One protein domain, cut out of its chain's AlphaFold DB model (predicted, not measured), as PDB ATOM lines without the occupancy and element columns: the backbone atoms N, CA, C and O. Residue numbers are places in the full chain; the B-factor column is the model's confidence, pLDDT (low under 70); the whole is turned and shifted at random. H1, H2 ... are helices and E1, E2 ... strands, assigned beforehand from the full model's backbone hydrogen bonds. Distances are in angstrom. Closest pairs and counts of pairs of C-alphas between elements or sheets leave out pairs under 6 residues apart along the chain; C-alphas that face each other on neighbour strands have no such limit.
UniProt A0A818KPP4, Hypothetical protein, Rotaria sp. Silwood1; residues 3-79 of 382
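What this domain is: This is residues 3 to 79 of the 382 residues of the protein "Hypothetical protein" of Rotaria sp. Silwood1 (UniProt A0A818KPP4). A two-stranded antiparallel sheet, E2 and E3, stands in the middle, with the short strand E1 close to E2 and the longest helix, H2, running past E1 and E2. H1 and H3, small helices, lie toward opposite ends of an elongated outline. The printed part has 77 residues, in the order E1, H1, E2, H2, E3, H3; the class is mixed, helices and strands, though only 37 residues are in named elements. It is compact, with a radius of gyration of the C-alphas of 12.3 A, and spans 36 by 23 by 20 A.

How they stand to each other: Residues 3 to 4 pair antiparallel with residues 11 to 12 of E1, residues 11 to 13, which pairs with no named strand. H1, residues 21 to 24, is apart from E1. The closest C-alphas of E1 and E2, residues 32 to 36, are those of Tyr 12 and Arg 32, 4.4 A apart. H2, residues 46 to 57, comes closest to E1 at the C-alphas of Ala 11 and Ser 46, 5.4 A apart. E3, residues 64 to 67, is antiparallel to E2 at 154 degrees; N 32 and O 67, 2.8 A apart, are within hydrogen-bond range. The closest C-alphas of E2 and H3, residues 69 to 77, are those of Arg 32 and Thr 69, 6.4 A apart. In H2 and H3 every O i to N i+4 pair is within hydrogen-bond range; H1 is too short for one.

Where its parts are: E1 begins at C-alpha 11, (116.764, 176.906, 155.481). E2 measures 11.3 A, H2 16.8 A, E3 9.8 A and H3 12.5 A from first to last C-alpha. H3 ends at C-alpha 77, (103.273, 167.565, 164.504).

The domain as a whole: The C-alphas farthest apart, of Asn 19 and Asn 78, are 37.3 A apart. The printed part has no cut and no long link. Residues 17 to 19, 74 to 75 and 77 to 78 have pLDDT under 70.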
ATOM      1  N   ILE A   3     121.192 179.997 157.425       78.12
ATOM      2  CA  ILE A   3     121.824 178.711 157.750       78.12
ATOM      3  C   ILE A   3     121.035 177.549 157.151       78.12
ATOM      4  O   ILE A   3     119.820 177.642 156.946       78.12
ATOM      5  N   ASN A   4     121.735 176.442 156.926       81.44
ATOM      6  CA  ASN A   4     121.131 175.184 156.510       81.44
ATOM      7  C   ASN A   4     120.173 174.659 157.583       81.44
ATOM      8  O   ASN A   4     120.399 174.842 158.783       81.44
ATOM      9  N   GLY A   5     119.107 174.002 157.134       73.00
ATOM     10  CA  GLY A   5     118.240 173.247 158.023       73.00
ATOM     11  C   GLY A   5     118.813 171.887 158.414       73.00
ATOM     12  O   GLY A   5     119.881 171.474 157.960       73.00
ATOM     13  N   GLU A   6     118.095 171.189 159.291       73.88
ATOM     14  CA  GLU A   6     118.475 169.852 159.746       73.88
ATOM     15  C   GLU A   6     118.536 168.874 158.563       73.88
ATOM     16  O   GLU A   6     117.679 168.902 157.677       73.88
ATOM     17  N   ASN A   7     119.568 168.025 158.529       77.75
ATOM     18  CA  ASN A   7     119.854 167.115 157.410       77.75
ATOM     19  C   ASN A   7     119.962 167.821 156.043       77.75
ATOM     20  O   ASN A   7     119.626 167.236 155.015       77.75
ATOM     21  N   ASP A   8     120.396 169.085 156.037       82.38
ATOM     22  CA  ASP A   8     120.446 169.962 154.865       82.38
ATOM     23  C   ASP A   8     119.078 170.223 154.207       82.38
ATOM     24  O   ASP A   8     119.036 170.698 153.072       82.38
ATOM     25  N   ILE A   9     117.953 170.003 154.899       83.38
ATOM     26  CA  ILE A   9     116.600 170.247 154.368       83.38
ATOM     27  C   ILE A   9     116.002 171.544 154.926       83.38
ATOM     28  O   ILE A   9     115.868 171.751 156.137       83.38
ATOM     29  N   GLY A  10     115.539 172.397 154.016       87.88
ATOM     30  CA  GLY A  10     115.040 173.731 154.312       87.88
ATOM     31  C   GLY A  10     116.156 174.688 154.705       87.88
ATOM     32  O   GLY A  10     117.337 174.358 154.667       87.88
ATOM     33  N   ALA A  11     115.788 175.903 155.087       88.94
ATOM     34  CA  ALA A  11     116.764 176.906 155.481       88.94
ATOM     35  C   ALA A  11     116.177 177.853 156.531       88.94
ATOM     36  O   ALA A  11     114.973 178.125 156.524       88.94
ATOM     37  N   TYR A  12     117.032 178.361 157.416       85.31
ATOM     38  CA  TYR A  12     116.636 179.259 158.500       85.31
ATOM     39  C   TYR A  12     117.365 180.591 158.413       85.31
ATOM     40  O   TYR A  12     118.550 180.651 158.087       85.31
ATOM     41  N   ILE A  13     116.689 181.676 158.769       82.38
ATOM     42  CA  ILE A  13     117.322 182.983 158.905       82.38
ATOM     43  C   ILE A  13     118.328 182.924 160.060       82.38
ATOM     44  O   ILE A  13     117.970 182.736 161.217       82.38
ATOM     45  N   GLN A  14     119.611 183.095 159.762       79.31
ATOM     46  CA  GLN A  14     120.672 183.086 160.769       79.31
ATOM     47  C   GLN A  14     120.715 184.388 161.559       79.31
ATOM     48  O   GLN A  14     120.884 184.401 162.776       79.31
ATOM     49  N   GLU A  15     120.634 185.491 160.825       74.12
ATOM     50  CA  GLU A  15     120.803 186.837 161.346       74.12
ATOM     51  C   GLU A  15     120.246 187.843 160.341       74.12
ATOM     52  O   GLU A  15     120.411 187.688 159.117       74.12
ATOM     53  N   VAL A  16     119.619 188.885 160.882       76.25
ATOM     54  CA  VAL A  16     119.165 190.062 160.149       76.25
ATOM     55  C   VAL A  16     120.085 191.215 160.520       76.25
ATOM     56  O   VAL A  16     120.096 191.674 161.660       76.25
ATOM     57  N   PHE A  17     120.884 191.668 159.556       67.62
ATOM     58  CA  PHE A  17     121.811 192.766 159.791       67.62
ATOM     59  C   PHE A  17     121.069 194.105 159.829       67.62
ATOM     60  O   PHE A  17     120.182 194.330 158.997       67.62
ATOM     61  N   PRO A  18     121.445 195.018 160.736       60.84
ATOM     62  CA  PRO A  18     120.845 196.341 160.795       60.84
ATOM     63  C   PRO A  18     121.131 197.159 159.529       60.84
ATOM     64  O   PRO A  18     122.170 196.981 158.895       60.84
ATOM     65  N   ASN A  19     120.249 198.114 159.220       68.50
ATOM     66  CA  ASN A  19     120.341 199.004 158.053       68.50
ATOM     67  C   ASN A  19     120.332 198.254 156.707       68.50
ATOM     68  O   ASN A  19     120.923 198.708 155.728       68.50
ATOM     69  N   THR A  20     119.672 197.097 156.650       75.75
ATOM     70  CA  THR A  20     119.481 196.325 155.415       75.75
ATOM     71  C   THR A  20     117.997 196.273 155.049       75.75
ATOM     72  O   THR A  20     117.151 196.479 155.918       75.75
ATOM     73  N   PRO A  21     117.626 195.947 153.796       78.06
ATOM     74  CA  PRO A  21     116.220 195.745 153.446       78.06
ATOM     75  C   PRO A  21     115.521 194.741 154.370       78.06
ATOM     76  O   PRO A  21     114.372 194.948 154.736       78.06
ATOM     77  N   ALA A  22     116.239 193.705 154.819       77.81
ATOM     78  CA  ALA A  22     115.716 192.708 155.743       77.81
ATOM     79  C   ALA A  22     115.412 193.277 157.142       77.81
ATOM     80  O   ALA A  22     114.431 192.856 157.745       77.81
ATOM     81  N   SER A  23     116.176 194.256 157.654       72.56
ATOM     82  CA  SER A  23     115.884 194.862 158.969       72.56
ATOM     83  C   SER A  23     114.629 195.732 158.979       72.56
ATOM     84  O   SER A  23     114.107 196.017 160.048       72.56
ATOM     85  N   ASN A  24     114.128 196.128 157.806       71.12
ATOM     86  CA  ASN A  24     112.878 196.881 157.659       71.12
ATOM     87  C   ASN A  24     111.655 195.957 157.494       71.12
ATOM     88  O   ASN A  24     110.580 196.406 157.102       71.12
ATOM     89  N   THR A  25     111.822 194.657 157.745       77.62
ATOM     90  CA  THR A  25     110.779 193.630 157.631       77.62
ATOM     91  C   THR A  25     110.630 192.890 158.961       77.62
ATOM     92  O   THR A  25     111.536 192.951 159.792       77.62
ATOM     93  N   PRO A  26     109.535 192.140 159.181       75.31
ATOM     94  CA  PRO A  26     109.357 191.352 160.402       75.31
ATOM     95  C   PRO A  26     110.230 190.085 160.479       75.31
ATOM     96  O   PRO A  26     109.996 189.275 161.370       75.31
ATOM     97  N   LEU A  27     111.201 189.898 159.575       77.12
ATOM     98  CA  LEU A  27     112.118 188.755 159.589       77.12
ATOM     99  C   LEU A  27     112.928 188.709 160.888       77.12
ATOM    100  O   LEU A  27     113.478 189.718 161.336       77.12
ATOM    101  N   ARG A  28     113.061 187.517 161.464       75.31
ATOM    102  CA  ARG A  28     113.801 187.276 162.703       75.31
ATOM    103  C   ARG A  28     114.793 186.140 162.533       75.31
ATOM    104  O   ARG A  28     114.699 185.306 161.636       75.31
ATOM    105  N   LYS A  29     115.782 186.115 163.424       79.44
ATOM    106  CA  LYS A  29     116.679 184.969 163.571       79.44
ATOM    107  C   LYS A  29     115.858 183.722 163.928       79.44
ATOM    108  O   LYS A  29     114.954 183.802 164.749       79.44
ATOM    109  N   CYS A  30     116.237 182.588 163.350       75.81
ATOM    110  CA  CYS A  30     115.599 181.278 163.470       75.81
ATOM    111  C   CYS A  30     114.223 181.136 162.796       75.81
ATOM    112  O   CYS A  30     113.577 180.101 162.969       75.81
ATOM    113  N   ASP A  31     113.793 182.095 161.976       84.12
ATOM    114  CA  ASP A  31     112.631 181.884 161.108       84.12
ATOM    115  C   ASP A  31     112.981 180.876 160.006       84.12
ATOM    116  O   ASP A  31     114.024 180.995 159.355       84.12
ATOM    117  N   ARG A  32     112.118 179.885 159.776       88.56
ATOM    118  CA  ARG A  32     112.245 178.929 158.673       88.56
ATOM    119  C   ARG A  32     111.632 179.508 157.407       88.56
ATOM    120  O   ARG A  32     110.518 180.028 157.433       88.56
ATOM    121  N   ILE A  33     112.334 179.379 156.289       89.50
ATOM    122  CA  ILE A  33     111.832 179.801 154.981       89.50
ATOM    123  C   ILE A  33     110.930 178.702 154.418       89.50
ATOM    124  O   ILE A  33     111.387 177.584 154.195       89.50
ATOM    125  N   ILE A  34     109.661 179.038 154.185       90.62
ATOM    126  CA  ILE A  34     108.653 178.132 153.624       90.62
ATOM    127  C   ILE A  34     108.456 178.412 152.135       90.62
ATOM    128  O   ILE A  34     108.432 177.479 151.342       90.62
ATOM    129  N   GLU A  35     108.375 179.685 151.729       90.94
ATOM    130  CA  GLU A  35     108.266 180.063 150.314       90.94
ATOM    131  C   GLU A  35     109.232 181.191 149.937       90.94
ATOM    132  O   GLU A  35     109.492 182.103 150.727       90.94
ATOM    133  N   ILE A  36     109.716 181.152 148.692       90.00
ATOM    134  CA  ILE A  36     110.487 182.223 148.048       90.00
ATOM    135  C   ILE A  36     109.787 182.589 146.743       90.00
ATOM    136  O   ILE A  36     109.639 181.735 145.870       90.00
ATOM    137  N   ASP A  37     109.387 183.853 146.590       86.75
ATOM    138  CA  ASP A  37     108.630 184.356 145.437       86.75
ATOM    139  C   ASP A  37     107.422 183.449 145.102       86.75
ATOM    140  O   ASP A  37     107.262 183.008 143.964       86.75
ATOM    141  N   ASP A  38     106.610 183.126 146.119       85.56
ATOM    142  CA  ASP A  38     105.410 182.267 146.036       85.56
ATOM    143  C   ASP A  38     105.680 180.804 145.621       85.56
ATOM    144  O   ASP A  38     104.767 180.067 145.244       85.56
ATOM    145  N   LYS A  39     106.940 180.354 145.683       88.12
ATOM    146  CA  LYS A  39     107.319 178.953 145.462       88.12
ATOM    147  C   LYS A  39     107.661 178.285 146.780       88.12
ATOM    148  O   LYS A  39     108.572 178.746 147.461       88.12
ATOM    149  N   ASP A  40     106.978 177.182 147.076       90.31
ATOM    150  CA  ASP A  40     107.278 176.305 148.211       90.31
ATOM    151  C   ASP A  40     108.715 175.772 148.111       90.31
ATOM    152  O   ASP A  40     109.143 175.279 147.061       90.31
ATOM    153  N   VAL A  41     109.462 175.940 149.198       91.31
ATOM    154  CA  VAL A  41     110.842 175.487 149.366       91.31
ATOM    155  C   VAL A  41     111.055 174.756 150.693       91.31
ATOM    156  O   VAL A  41     112.193 174.431 151.022       91.31
ATOM    157  N   ASP A  42     110.000 174.471 151.466       88.69
ATOM    158  CA  ASP A  42     110.133 173.888 152.812       88.69
ATOM    159  C   ASP A  42     110.900 172.554 152.797       88.69
ATOM    160  O   ASP A  42     111.706 172.265 153.681       88.69
ATOM    161  N   LYS A  43     110.679 171.746 151.757       88.00
ATOM    162  CA  LYS A  43     111.297 170.419 151.598       88.00
ATOM    163  C   LYS A  43     112.519 170.416 150.683       88.00
ATOM    164  O   LYS A  43     113.071 169.350 150.415       88.00
ATOM    165  N   ASP A  44     112.933 171.579 150.192       90.06
ATOM    166  CA  ASP A  44     114.090 171.679 149.314       90.06
ATOM    167  C   ASP A  44     115.396 171.533 150.097       90.06
ATOM    168  O   ASP A  44     115.487 171.827 151.287       90.06
ATOM    169  N   ILE A  45     116.452 171.129 149.396       90.81
ATOM    170  CA  ILE A  45     117.803 171.099 149.958       90.81
ATOM    171  C   ILE A  45     118.283 172.543 150.181       90.81
ATOM    172  O   ILE A  45     118.148 173.393 149.295       90.81
ATOM    173  N   SER A  46     118.930 172.800 151.320       89.19
ATOM    174  CA  SER A  46     119.470 174.099 151.758       89.19
ATOM    175  C   SER A  46     120.260 174.803 150.653       89.19
ATOM    176  O   SER A  46     120.087 175.996 150.405       89.19
ATOM    177  N   LYS A  47     121.085 174.047 149.916       88.12
ATOM    178  CA  LYS A  47     121.868 174.556 148.784       88.12
ATOM    179  C   LYS A  47     120.990 175.131 147.665       88.12
ATOM    180  O   LYS A  47     121.279 176.210 147.159       88.12
ATOM    181  N   SER A  48     119.902 174.447 147.304       90.44
ATOM    182  CA  SER A  48     118.963 174.923 146.276       90.44
ATOM    183  C   SER A  48     118.261 176.209 146.715       90.44
ATOM    184  O   SER A  48     118.072 177.127 145.916       90.44
ATOM    185  N   ILE A  49     117.927 176.305 148.002       89.88
ATOM    186  CA  ILE A  49     117.298 177.486 148.598       89.88
ATOM    187  C   ILE A  49     118.233 178.697 148.525       89.88
ATOM    188  O   ILE A  49     117.820 179.770 148.082       89.88
ATOM    189  N   LEU A  50     119.505 178.523 148.891       88.75
ATOM    190  CA  LEU A  50     120.519 179.575 148.793       88.75
ATOM    191  C   LEU A  50     120.719 180.042 147.345       88.75
ATOM    192  O   LEU A  50     120.724 181.244 147.091       88.75
ATOM    193  N   GLU A  51     120.782 179.119 146.381       87.94
ATOM    194  CA  GLU A  51     120.866 179.462 144.954       87.94
ATOM    195  C   GLU A  51     119.635 180.248 144.465       87.94
ATOM    196  O   GLU A  51     119.767 181.176 143.660       87.94
ATOM    197  N   LYS A  52     118.429 179.908 144.943       87.75
ATOM    198  CA  LYS A  52     117.196 180.656 144.638       87.75
ATOM    199  C   LYS A  52     117.247 182.072 145.218       87.75
ATOM    200  O   LYS A  52     116.892 183.015 144.512       87.75
ATOM    201  N   LEU A  53     117.730 182.234 146.451       86.75
ATOM    202  CA  LEU A  53     117.909 183.546 147.082       86.75
ATOM    203  C   LEU A  53     118.963 184.391 146.359       86.75
ATOM    204  O   LEU A  53     118.735 185.577 146.128       86.75
ATOM    205  N   ASP A  54     120.080 183.792 145.944       85.38
ATOM    206  CA  ASP A  54     121.123 184.482 145.181       85.38
ATOM    207  C   ASP A  54     120.618 184.957 143.817       85.38
ATOM    208  O   ASP A  54     120.880 186.095 143.424       85.38
ATOM    209  N   LYS A  55     119.818 184.140 143.123       83.62
ATOM    210  CA  LYS A  55     119.132 184.556 141.890       83.62
ATOM    211  C   LYS A  55     118.107 185.658 142.140       83.62
ATOM    212  O   LYS A  55     117.886 186.485 141.265       83.62
ATOM    213  N   ALA A  56     117.467 185.683 143.305       76.25
ATOM    214  CA  ALA A  56     116.485 186.706 143.640       76.25
ATOM    215  C   ALA A  56     117.139 188.067 143.963       76.25
ATOM    216  O   ALA A  56     116.530 189.106 143.714       76.25
ATOM    217  N   LYS A  57     118.417 188.093 144.388       71.75
ATOM    218  CA  LYS A  57     119.188 189.341 144.585       71.75
ATOM    219  C   LYS A  57     119.237 190.219 143.332       71.75
ATOM    220  O   LYS A  57     119.262 191.439 143.453       71.75
ATOM    221  N   THR A  58     119.230 189.625 142.137       77.19
ATOM    222  CA  THR A  58     119.297 190.377 140.872       77.19
ATOM    223  C   THR A  58     117.970 191.034 140.483       77.19
ATOM    224  O   THR A  58     117.964 191.912 139.626       77.19
ATOM    225  N   LYS A  59     116.853 190.660 141.126       75.75
ATOM    226  CA  LYS A  59     115.513 191.212 140.858       75.75
ATOM    227  C   LYS A  59     115.195 192.481 141.657       75.75
ATOM    228  O   LYS A  59     114.145 193.078 141.449       75.75
ATOM    229  N   GLY A  60     116.054 192.878 142.599       73.62
ATOM    230  CA  GLY A  60     115.865 194.064 143.448       73.62
ATOM    231  C   GLY A  60     114.843 193.907 144.586       73.62
ATOM    232  O   GLY A  60     114.889 194.679 145.540       73.62
ATOM    233  N   ALA A  61     113.975 192.894 144.540       79.88
ATOM    234  CA  ALA A  61     113.053 192.532 145.614       79.88
ATOM    235  C   ALA A  61     112.889 191.007 145.695       79.88
ATOM    236  O   ALA A  61     112.974 190.314 144.680       79.88
ATOM    237  N   VAL A  62     112.646 190.498 146.905       84.69
ATOM    238  CA  VAL A  62     112.404 189.075 147.180       84.69
ATOM    239  C   VAL A  62     111.226 188.968 148.135       84.69
ATOM    240  O   VAL A  62     111.228 189.620 149.181       84.69
ATOM    241  N   LYS A  63     110.229 188.151 147.794       85.94
ATOM    242  CA  LYS A  63     109.099 187.867 148.684       85.94
ATOM    243  C   LYS A  63     109.376 186.571 149.435       85.94
ATOM    244  O   LYS A  63     109.632 185.547 148.811       85.94
ATOM    245  N   LEU A  64     109.322 186.610 150.763       89.19
ATOM    246  CA  LEU A  64     109.534 185.436 151.606       89.19
ATOM    247  C   LEU A  64     108.275 185.150 152.420       89.19
ATOM    248  O   LEU A  64     107.741 186.054 153.062       89.19
ATOM    249  N   TYR A  65     107.832 183.893 152.418       86.25
ATOM    250  CA  TYR A  65     106.924 183.379 153.439       86.25
ATOM    251  C   TYR A  65     107.767 182.607 154.446       86.25
ATOM    252  O   TYR A  65     108.393 181.601 154.098       86.25
ATOM    253  N   VAL A  66     107.839 183.115 155.672       86.62
ATOM    254  CA  VAL A  66     108.632 182.521 156.750       86.62
ATOM    255  C   VAL A  66     107.750 182.205 157.944       86.62
ATOM    256  O   VAL A  66     106.718 182.844 158.148       86.62
ATOM    257  N   VAL A  67     108.160 181.211 158.720       79.81
ATOM    258  CA  VAL A  67     107.445 180.742 159.904       79.81
ATOM    259  C   VAL A  67     108.457 180.558 161.028       79.81
ATOM    260  O   VAL A  67     109.539 180.018 160.796       79.81
ATOM    261  N   ASP A  68     108.137 181.011 162.237       80.06
ATOM    262  CA  ASP A  68     109.016 180.827 163.390       80.06
ATOM    263  C   ASP A  68     109.197 179.332 163.723       80.06
ATOM    264  O   ASP A  68     108.429 178.455 163.307       80.06
ATOM    265  N   THR A  69     110.250 179.022 164.476       76.31
ATOM    266  CA  THR A  69     110.623 177.632 164.774       76.31
ATOM    267  C   THR A  69     109.518 176.857 165.505       76.31
ATOM    268  O   THR A  69     109.358 175.658 165.263       76.31
ATOM    269  N   GLU A  70     108.761 177.498 166.397       70.12
ATOM    270  CA  GLU A  70     107.740 176.824 167.204       70.12
ATOM    271  C   GLU A  70     106.495 176.526 166.375       70.12
ATOM    272  O   GLU A  70     106.020 175.386 166.365       70.12
ATOM    273  N   THR A  71     106.043 177.499 165.583       71.38
ATOM    274  CA  THR A  71     104.946 177.315 164.630       71.38
ATOM    275  C   THR A  71     105.272 176.235 163.609       71.38
ATOM    276  O   THR A  71     104.411 175.412 163.295       71.38
ATOM    277  N   TYR A  72     106.515 176.170 163.123       77.44
ATOM    278  CA  TYR A  72     106.923 175.108 162.208       77.44
ATOM    279  C   TYR A  72     106.812 173.726 162.861       77.44
ATOM    280  O   TYR A  72     106.195 172.827 162.293       77.44
ATOM    281  N   LYS A  73     107.345 173.556 164.078       72.44
ATOM    282  CA  LYS A  73     107.248 172.288 164.823       72.44
ATOM    283  C   LYS A  73     105.795 171.887 165.061       72.44
ATOM    284  O   LYS A  73     105.432 170.736 164.825       72.44
ATOM    285  N   TYR A  74     104.961 172.834 165.484       63.62
ATOM    286  CA  TYR A  74     103.535 172.608 165.680       63.62
ATOM    287  C   TYR A  74     102.846 172.167 164.381       63.62
ATOM    288  O   TYR A  74     102.079 171.203 164.388       63.62
ATOM    289  N   ALA A  75     103.147 172.821 163.258       69.38
ATOM    290  CA  ALA A  75     102.583 172.468 161.963       69.38
ATOM    291  C   ALA A  75     103.007 171.065 161.508       69.38
ATOM    292  O   ALA A  75     102.163 170.308 161.037       69.38
ATOM    293  N   GLN A  76     104.270 170.677 161.717       73.88
ATOM    294  CA  GLN A  76     104.743 169.325 161.398       73.88
ATOM    295  C   GLN A  76     104.053 168.257 162.258       73.88
ATOM    296  O   GLN A  76     103.574 167.257 161.724       73.88
ATOM    297  N   LEU A  77     103.940 168.486 163.573       68.25
ATOM    298  CA  LEU A  77     103.273 167.565 164.504       68.25
ATOM    299  C   LEU A  77     101.798 167.341 164.143       68.25
ATOM    300  O   LEU A  77     101.305 166.218 164.218       68.25
ATOM    301  N   ASN A  78     101.115 168.401 163.710       64.44
ATOM    302  CA  ASN A  78      99.689 168.374 163.382       64.44
ATOM    303  C   ASN A  78      99.406 168.203 161.880       64.44
ATOM    304  O   ASN A  78      98.251 168.282 161.467       64.44
ATOM    305  N   LYS A  79     100.437 167.974 161.055       80.25
ATOM    306  CA  LYS A  79     100.338 167.840 159.588       80.25
ATOM    307  C   LYS A  79      99.609 169.015 158.914       80.25
ATOM    308  O   LYS A  79      98.888 168.835 157.934       80.25
TER     309      LYS A  79